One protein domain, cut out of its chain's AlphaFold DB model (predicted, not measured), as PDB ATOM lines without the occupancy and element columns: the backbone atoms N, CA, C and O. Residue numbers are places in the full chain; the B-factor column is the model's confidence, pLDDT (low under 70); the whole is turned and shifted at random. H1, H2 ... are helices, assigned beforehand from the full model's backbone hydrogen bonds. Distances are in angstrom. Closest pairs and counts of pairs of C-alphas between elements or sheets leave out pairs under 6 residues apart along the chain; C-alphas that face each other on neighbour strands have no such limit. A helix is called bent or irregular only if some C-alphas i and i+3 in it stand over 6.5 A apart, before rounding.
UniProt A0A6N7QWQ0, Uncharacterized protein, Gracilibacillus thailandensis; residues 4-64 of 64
ATOM      1  N   LYS A   4       9.029  -1.682  26.793       92.88
ATOM      2  CA  LYS A   4      10.051  -2.719  26.620       92.88
ATOM      3  C   LYS A   4      11.466  -2.140  26.686       92.88
ATOM      4  O   LYS A   4      12.317  -2.681  27.381       92.88
ATOM      5  N   GLU A   5      11.724  -1.034  25.993       94.50
ATOM      6  CA  GLU A   5      13.009  -0.327  26.051       94.50
ATOM      7  C   GLU A   5      13.292   0.225  27.454       94.50
ATOM      8  O   GLU A   5      14.440   0.225  27.895       94.50
ATOM      9  N   LEU A   6      12.257   0.695  28.157       94.25
ATOM     10  CA  LEU A   6      12.378   1.145  29.541       94.25
ATOM     11  C   LEU A   6      12.757  -0.017  30.465       94.25
ATOM     12  O   LEU A   6      13.693   0.123  31.251       94.25
ATOM     13  N   LEU A   7      12.072  -1.158  30.348       92.44
ATOM     14  CA  LEU A   7      12.359  -2.352  31.143       92.44
ATOM     15  C   LEU A   7      13.796  -2.842  30.927       92.44
ATOM     16  O   LEU A   7      14.500  -3.109  31.898       92.44
ATOM     17  N   GLU A   8      14.263  -2.892  29.680       93.50
ATOM     18  CA  GLU A   8      15.642  -3.291  29.375       93.50
ATOM     19  C   GLU A   8      16.677  -2.339  29.984       93.50
ATOM     20  O   GLU A   8      17.667  -2.793  30.557       93.50
ATOM     21  N   LYS A   9      16.426  -1.024  29.960       93.94
ATOM     22  CA  LYS A   9      17.306  -0.057  30.634       93.94
ATOM     23  C   LYS A   9      17.319  -0.225  32.150       93.94
ATOM     24  O   LYS A   9      18.363  -0.048  32.772       93.94
ATOM     25  N   ILE A  10      16.177  -0.550  32.758       93.38
ATOM     26  CA  ILE A  10      16.109  -0.828  34.198       93.38
ATOM     27  C   ILE A  10      16.939  -2.073  34.523       93.38
ATOM     28  O   ILE A  10      17.768  -2.021  35.432       93.38
ATOM     29  N   LYS A  11      16.782  -3.153  33.749       93.81
ATOM     30  CA  LYS A  11      17.593  -4.369  33.890       93.81
ATOM     31  C   LYS A  11      19.092  -4.083  33.739       93.81
ATOM     32  O   LYS A  11      19.874  -4.561  34.557       93.81
ATOM     33  N   ASP A  12      19.492  -3.273  32.754       94.56
ATOM     34  CA  ASP A  12      20.890  -2.849  32.566       94.56
ATOM     35  C   ASP A  12      21.434  -2.091  33.777       94.56
ATOM     36  O   ASP A  12      22.515  -2.402  34.278       94.56
ATOM     37  N   ASN A  13      20.679  -1.122  34.289       94.62
ATOM     38  CA  ASN A  13      21.101  -0.342  35.448       94.62
ATOM     39  C   ASN A  13      21.263  -1.221  36.695       94.62
ATOM     40  O   ASN A  13      22.240  -1.071  37.429       94.62
ATOM     41  N   ILE A  14      20.334  -2.157  36.919       94.56
ATOM     42  CA  ILE A  14      20.402  -3.117  38.028       94.56
ATOM     43  C   ILE A  14      21.622  -4.032  37.876       94.56
ATOM     44  O   ILE A  14      22.366  -4.228  38.839       94.56
ATOM     45  N   PHE A  15      21.865  -4.550  36.668       94.12
ATOM     46  CA  PHE A  15      23.038  -5.371  36.374       94.12
ATOM     47  C   PHE A  15      24.339  -4.624  36.672       94.12
ATOM     48  O   PHE A  15      25.190  -5.139  37.395       94.12
ATOM     49  N   HIS A  16      24.489  -3.403  36.151       93.88
ATOM     50  CA  HIS A  16      25.693  -2.607  36.359       93.88
ATOM     51  C   HIS A  16      25.901  -2.255  37.829       93.88
ATOM     52  O   HIS A  16      27.023  -2.370  38.311       93.88
ATOM     53  N   LEU A  17      24.836  -1.911  38.559       93.06
ATOM     54  CA  LEU A  17      24.921  -1.660  39.995       93.06
ATOM     55  C   LEU A  17      25.427  -2.898  40.747       93.06
ATOM     56  O   LEU A  17      26.394  -2.799  41.501       93.06
ATOM     57  N   GLY A  18      24.814  -4.062  40.513       90.19
ATOM     58  CA  GLY A  18      25.227  -5.321  41.137       90.19
ATOM     59  C   GLY A  18      26.652  -5.732  40.758       90.19
ATOM     60  O   GLY A  18      27.406  -6.210  41.604       90.19
ATOM     61  N   TYR A  19      27.061  -5.495  39.510       90.06
ATOM     62  CA  TYR A  19      28.425  -5.760  39.055       90.06
ATOM     63  C   TYR A  19      29.440  -4.833  39.733       90.06
ATOM     64  O   TYR A  19      30.446  -5.306  40.254       90.06
ATOM     65  N   SER A  20      29.146  -3.534  39.836       91.44
ATOM     66  CA  SER A  20      29.994  -2.572  40.552       91.44
ATOM     67  C   SER A  20      30.163  -2.913  42.037       91.44
ATOM     68  O   SER A  20      31.187  -2.570  42.625       91.44
ATOM     69  N   MET A  21      29.210  -3.621  42.654       93.19
ATOM     70  CA  MET A  21      29.358  -4.093  44.038       93.19
ATOM     71  C   MET A  21      30.453  -5.155  44.213       93.19
ATOM     72  O   MET A  21      30.910  -5.350  45.337       93.19
ATOM     73  N   GLN A  22      30.911  -5.811  43.142       89.19
ATOM     74  CA  GLN A  22      32.041  -6.749  43.206       89.19
ATOM     75  C   GLN A  22      33.372  -6.024  43.431       89.19
ATOM     76  O   GLN A  22      34.211  -6.512  44.187       89.19
ATOM     77  N   ASP A  23      33.530  -4.841  42.834       92.25
ATOM     78  CA  ASP A  23      34.740  -4.025  42.960       92.25
ATOM     79  C   ASP A  23      34.673  -3.042  44.140       92.25
ATOM     80  O   ASP A  23      35.699  -2.568  44.630       92.25
ATOM     81  N   ALA A  24      33.473  -2.764  44.656       93.12
ATOM     82  CA  ALA A  24      33.233  -1.831  45.755       93.12
ATOM     83  C   ALA A  24      34.102  -2.051  47.023       93.12
ATOM     84  O   ALA A  24      34.530  -1.047  47.607       93.12
ATOM     85  N   PRO A  25      34.449  -3.290  47.446       94.75
ATOM     86  CA  PRO A  25      35.374  -3.504  48.561       94.75
ATOM     87  C   PRO A  25      36.757  -2.871  48.351       94.75
ATOM     88  O   PRO A  25      37.347  -2.359  49.302       94.75
ATOM     89  N   TYR A  26      37.264  -2.836  47.112       94.94
ATOM     90  CA  TYR A  26      38.550  -2.205  46.782       94.94
ATOM     91  C   TYR A  26      38.500  -0.673  46.857       94.94
ATOM     92  O   TYR A  26      39.540  -0.017  46.878       94.94
ATOM     93  N   HIS A  27      37.297  -0.104  46.952       94.50
ATOM     94  CA  HIS A  27      37.044   1.327  47.090       94.50
ATOM     95  C   HIS A  27      36.560   1.713  48.498       94.50
ATOM     96  O   HIS A  27      36.040   2.808  48.697       94.50
ATOM     97  N   GLY A  28      36.742   0.829  49.488       94.69
ATOM     98  CA  GLY A  28      36.436   1.113  50.893       94.69
ATOM     99  C   GLY A  28      34.959   0.970  51.268       94.69
ATOM    100  O   GLY A  28      34.563   1.402  52.351       94.69
ATOM    101  N   VAL A  29      34.135   0.364  50.409       95.75
ATOM    102  CA  VAL A  29      32.734   0.069  50.732       95.75
ATOM    103  C   VAL A  29      32.664  -1.163  51.632       95.75
ATOM    104  O   VAL A  29      33.269  -2.197  51.349       95.75
ATOM    105  N   SER A  30      31.913  -1.063  52.732       96.56
ATOM    106  CA  SER A  30      31.770  -2.168  53.678       96.56
ATOM    107  C   SER A  30      30.885  -3.289  53.121       96.56
ATOM    108  O   SER A  30      29.943  -3.064  52.356       96.56
ATOM    109  N   ASN A  31      31.133  -4.514  53.587       93.31
ATOM    110  CA  ASN A  31      30.291  -5.670  53.266       93.31
ATOM    111  C   ASN A  31      28.831  -5.489  53.711       93.31
ATOM    112  O   ASN A  31      27.931  -6.071  53.112       93.31
ATOM    113  N   GLU A  32      28.582  -4.711  54.767       96.25
ATOM    114  CA  GLU A  32      27.228  -4.389  55.222       96.25
ATOM    115  C   GLU A  32      26.499  -3.500  54.211       96.25
ATOM    116  O   GLU A  32      25.373  -3.810  53.824       96.25
ATOM    117  N   THR A  33      27.172  -2.469  53.697       95.69
ATOM    118  CA  THR A  33      26.626  -1.613  52.639       95.69
ATOM    119  C   THR A  33      26.328  -2.421  51.375       95.69
ATOM    120  O   THR A  33      25.246  -2.283  50.811       95.69
ATOM    121  N   ILE A  34      27.229  -3.322  50.969       95.38
ATOM    122  CA  ILE A  34      27.021  -4.204  49.806       95.38
ATOM    123  C   ILE A  34      25.784  -5.092  49.999       95.38
ATOM    124  O   ILE A  34      24.953  -5.209  49.099       95.38
ATOM    125  N   LYS A  35      25.611  -5.685  51.189       94.94
ATOM    126  CA  LYS A  35      24.406  -6.464  51.520       94.94
ATOM    127  C   LYS A  35      23.138  -5.613  51.461       94.94
ATOM    128  O   LYS A  35      22.127  -6.086  50.952       94.94
ATOM    129  N   GLY A  36      23.197  -4.372  51.945       96.25
ATOM    130  CA  GLY A  36      22.086  -3.423  51.864       96.25
ATOM    131  C   GLY A  36      21.687  -3.099  50.423       96.25
ATOM    132  O   GLY A  36      20.500  -3.095  50.104       96.25
ATOM    133  N   VAL A  37      22.666  -2.898  49.534       94.56
ATOM    134  CA  VAL A  37      22.417  -2.675  48.098       94.56
ATOM    135  C   VAL A  37      21.781  -3.903  47.452       94.56
ATOM    136  O   VAL A  37      20.780  -3.766  46.752       94.56
ATOM    137  N   ASN A  38      22.299  -5.103  47.727       92.00
ATOM    138  CA  ASN A  38      21.722  -6.340  47.197       92.00
ATOM    139  C   ASN A  38      20.271  -6.537  47.668       92.00
ATOM    140  O   ASN A  38      19.402  -6.834  46.857       92.00
ATOM    141  N   TYR A  39      19.983  -6.269  48.945       94.50
ATOM    142  CA  TYR A  39      18.615  -6.296  49.469       94.50
ATOM    143  C   TYR A  39      17.692  -5.286  48.766       94.50
ATOM    144  O   TYR A  39      16.535  -5.592  48.476       94.50
ATOM    145  N   ALA A  40      18.185  -4.078  48.480       94.88
ATOM    146  CA  ALA A  40      17.412  -3.071  47.761       94.88
ATOM    147  C   ALA A  40      17.108  -3.505  46.316       94.88
ATOM    148  O   ALA A  40      15.989  -3.301  45.850       94.88
ATOM    149  N   ILE A  41      18.069  -4.136  45.631       93.94
ATOM    150  CA  ILE A  41      17.866  -4.727  44.299       93.94
ATOM    151  C   ILE A  41      16.766  -5.791  44.349       93.94
ATOM    152  O   ILE A  41      15.823  -5.717  43.563       93.94
ATOM    153  N   ASP A  42      16.834  -6.718  45.307       91.88
ATOM    154  CA  ASP A  42      15.812  -7.759  45.472       91.88
ATOM    155  C   ASP A  42      14.423  -7.147  45.704       91.88
ATOM    156  O   ASP A  42      13.431  -7.619  45.153       91.88
ATOM    157  N   LYS A  43      14.339  -6.046  46.463       94.38
ATOM    158  CA  LYS A  43      13.077  -5.337  46.713       94.38
ATOM    159  C   LYS A  43      12.517  -4.599  45.501       94.38
ATOM    160  O   LYS A  43      11.303  -4.492  45.390       94.38
ATOM    161  N   ILE A  44      13.370  -4.089  44.614       92.44
ATOM    162  CA  ILE A  44      12.937  -3.458  43.357       92.44
ATOM    163  C   ILE A  44      12.328  -4.500  42.413       92.44
ATOM    164  O   ILE A  44      11.385  -4.195  41.688       92.44
ATOM    165  N   LEU A  45      12.877  -5.713  42.420       93.00
ATOM    166  CA  LEU A  45      12.428  -6.814  41.572       93.00
ATOM    167  C   LEU A  45      11.247  -7.601  42.167       93.00
ATOM    168  O   LEU A  45      10.590  -8.357  41.449       93.00
ATOM    169  N   ASP A  46      10.951  -7.410  43.452       93.69
ATOM    170  CA  ASP A  46       9.838  -8.046  44.158       93.69
ATOM    171  C   ASP A  46       8.506  -7.797  43.418       93.69
ATOM    172  O   ASP A  46       8.111  -6.658  43.169       93.69
ATOM    173  N   GLY A  47       7.823  -8.876  43.021       91.62
ATOM    174  CA  GLY A  47       6.564  -8.823  42.265       91.62
ATOM    175  C   GLY A  47       6.687  -8.614  40.748       91.62
ATOM    176  O   GLY A  47       5.660  -8.455  40.092       91.62
ATOM    177  N   THR A  48       7.900  -8.623  40.180       88.31
ATOM    178  CA  THR A  48       8.126  -8.442  38.727       88.31
ATOM    179  C   THR A  48       8.344  -9.742  37.944       88.31
ATOM    180  O   THR A  48       8.565  -9.680  36.739       88.31
ATOM    181  N   ASP A  49       8.308 -10.903  38.610       89.31
ATOM    182  CA  ASP A  49       8.732 -12.218  38.086       89.31
ATOM    183  C   ASP A  49      10.172 -12.254  37.529       89.31
ATOM    184  O   ASP A  49      10.570 -13.234  36.909       89.31
ATOM    185  N   ILE A  50      10.970 -11.206  37.762       91.25
ATOM    186  CA  ILE A  50      12.362 -11.099  37.322       91.25
ATOM    187  C   ILE A  50      13.278 -11.283  38.526       91.25
ATOM    188  O   ILE A  50      13.090 -10.677  39.578       91.25
ATOM    189  N   THR A  51      14.335 -12.062  38.348       89.62
ATOM    190  CA  THR A  51      15.401 -12.245  39.329       89.62
ATOM    191  C   THR A  51      16.711 -11.628  38.847       89.62
ATOM    192  O   THR A  51      16.986 -11.514  37.650       89.62
ATOM    193  N   ILE A  52      17.592 -11.279  39.788       87.69
ATOM    194  CA  ILE A  52      18.940 -10.805  39.447       87.69
ATOM    195  C   ILE A  52      19.744 -11.858  38.661       87.69
ATOM    196  O   ILE A  52      20.572 -11.516  37.820       87.69
ATOM    197  N   GLN A  53      19.479 -13.146  38.903       87.31
ATOM    198  CA  GLN A  53      20.126 -14.263  38.214       87.31
ATOM    199  C   GLN A  53      19.733 -14.309  36.737       87.31
ATOM    200  O   GLN A  53      20.613 -14.426  35.884       87.31
ATOM    201  N   GLU A  54      18.447 -14.133  36.428       90.81
ATOM    202  CA  GLU A  54      17.962 -14.051  35.046       90.81
ATOM    203  C   GLU A  54      18.579 -12.867  34.306       90.81
ATOM    204  O   GLU A  54      19.077 -13.038  33.195       90.81
ATOM    205  N   ILE A  55      18.654 -11.696  34.949       91.50
ATOM    206  CA  ILE A  55      19.318 -10.518  34.373       91.50
ATOM    207  C   ILE A  55      20.791 -10.833  34.048       91.50
ATOM    208  O   ILE A  55      21.272 -10.530  32.955       91.50
ATOM    209  N   ILE A  56      21.525 -11.479  34.963       88.06
ATOM    210  CA  ILE A  56      22.929 -11.864  34.734       88.06
ATOM    211  C   ILE A  56      23.053 -12.856  33.568       88.06
ATOM    212  O   ILE A  56      23.968 -12.739  32.746       88.06
ATOM    213  N   GLU A  57      22.162 -13.844  33.483       89.12
ATOM    214  CA  GLU A  57      22.162 -14.820  32.393       89.12
ATOM    215  C   GLU A  57      21.854 -14.189  31.034       89.12
ATOM    216  O   GLU A  57      22.532 -14.511  30.053       89.12
ATOM    217  N   GLU A  58      20.875 -13.285  30.969       89.38
ATOM    218  CA  GLU A  58      20.536 -12.517  29.767       89.38
ATOM    219  C   GLU A  58      21.767 -11.757  29.247       89.38
ATOM    220  O   GLU A  58      22.128 -11.883  28.073       89.38
ATOM    221  N   LYS A  59      22.488 -11.043  30.124       86.56
ATOM    222  CA  LYS A  59      23.674 -10.257  29.730       86.56
ATOM    223  C   LYS A  59      24.871 -11.126  29.349       86.56
ATOM    224  O   LYS A  59      25.594 -10.799  28.404       86.56
ATOM    225  N   ARG A  60      25.056 -12.274  30.010       83.38
ATOM    226  CA  ARG A  60      26.078 -13.263  29.620       83.38
ATOM    227  C   ARG A  60      25.813 -13.855  28.238       83.38
ATOM    228  O   ARG A  60      26.766 -14.065  27.491       83.38
ATOM    229  N   LYS A  61      24.550 -14.133  27.898       82.19
ATOM    230  CA  LYS A  61      24.157 -14.641  26.573       82.19
ATOM    231  C   LYS A  61      24.315 -13.575  25.487       82.19
ATOM    232  O   LYS A  61      24.749 -13.917  24.401       82.19
ATOM    233  N   ALA A  62      24.023 -12.310  25.792       74.75
ATOM    234  CA  ALA A  62      24.166 -11.192  24.854       74.75
ATOM    235  C   ALA A  62      25.627 -10.787  24.562       74.75
ATOM    236  O   ALA A  62      25.881 -10.092  23.584       74.75
ATOM    237  N   SER A  63      26.578 -11.195  25.409       64.56
ATOM    238  CA  SER A  63      28.014 -10.908  25.242       64.56
ATOM    239  C   SER A  63      28.777 -11.999  24.469       64.56
ATOM    240  O   SER A  63      29.999 -11.914  24.353       64.56
ATOM    241  N   LYS A  64      28.079 -13.039  23.995       51.22
ATOM    242  CA  LYS A  64      28.604 -14.100  23.120       51.22
ATOM    243  C   LYS A  64      28.126 -13.886  21.692       51.22
ATOM    244  O   LYS A  64      28.924 -14.206  20.788       51.22
TER     245      LYS A  64
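This is residues 4 to 64 of the 64 residues of an uncharacterized protein of Gracilibacillus thailandensis (UniProt A0A6N7QWQ0). A helical hairpin is crossed near its open end by a third helix: the long H1 and the shorter H2 run side by side in opposite ways, joined by a tight turn, and H3 packs across H1 at residues 11 to 15. H3 begins beside the end of H2, and from there it runs across H1 at a large angle. The printed part has 61 residues with three named helices, in the order H1, H2, H3, and no named strand; the class is all helix. The whole is only just compact, close to loose, with a radius of gyration of the C-alphas of 12.4 A, and the C-alphas span 35 by 30 by 17 A along their three main axes.

The longest helix is H1, residues 4 to 27, which touches both other helices. It has a kink of 38 degrees near residue 21, and it is irregular, with C-alphas 22 and 25 standing 7.1 A apart. H2, residues 31 to 45, forms a helical hairpin with H1: they touch, with residues 14 to 25 of H1 alone, and run opposite ways at a shallow tilt of 9 degrees. Their closest C-alphas are those of Met 21 and Ile 34, 6.2 A apart. H3, residues 52 to 62, touches H1 at residues 11 to 15 of H1 alone; the closest C-alphas are those of Lys 11 and Ile 55, 6.4 A apart. The lines of H1 and H3 are about perpendicular, at 78 degrees. H2 and H3 only just touch, with 3 pairs of C-alphas within 8 A, through residues 41 to 45 of H2 alone. Their closest C-alphas are those of Asp 42 and Ile 52, 7.4 A apart, and their lines are about perpendicular, at 82 degrees. The helix packing is mostly crossed, but only just: of 3 pairs that touch, 1 is at a shallow tilt. In H2 and H3 every O i to N i+4 pair is within hydrogen-bond range; in H1, 15 of 20 are.

H1 has 24 residues and measures 34.1 A from first to last C-alpha, beginning at C-alpha 4 (10.051, -2.719, 26.620). H2 has 15 residues and measures 21.4 A, from C-alpha 31 at (30.291, -5.670, 53.266). H3 has 11 residues and measures 15.5 A, ending at C-alpha 62 (24.166, -11.192, 24.854).

The two C-alphas farthest apart are those of Lys 4 and Gly 28, at 36.1 A. The printed part has no cut and ends at residue 64, the chain's last residue. The link from H1 to H2, 3 residues, is tight, and the link from H2 to H3, 6 residues, is short. The mean pLDDT of the printed part is 90.9; residues 63 to 64 are under 70.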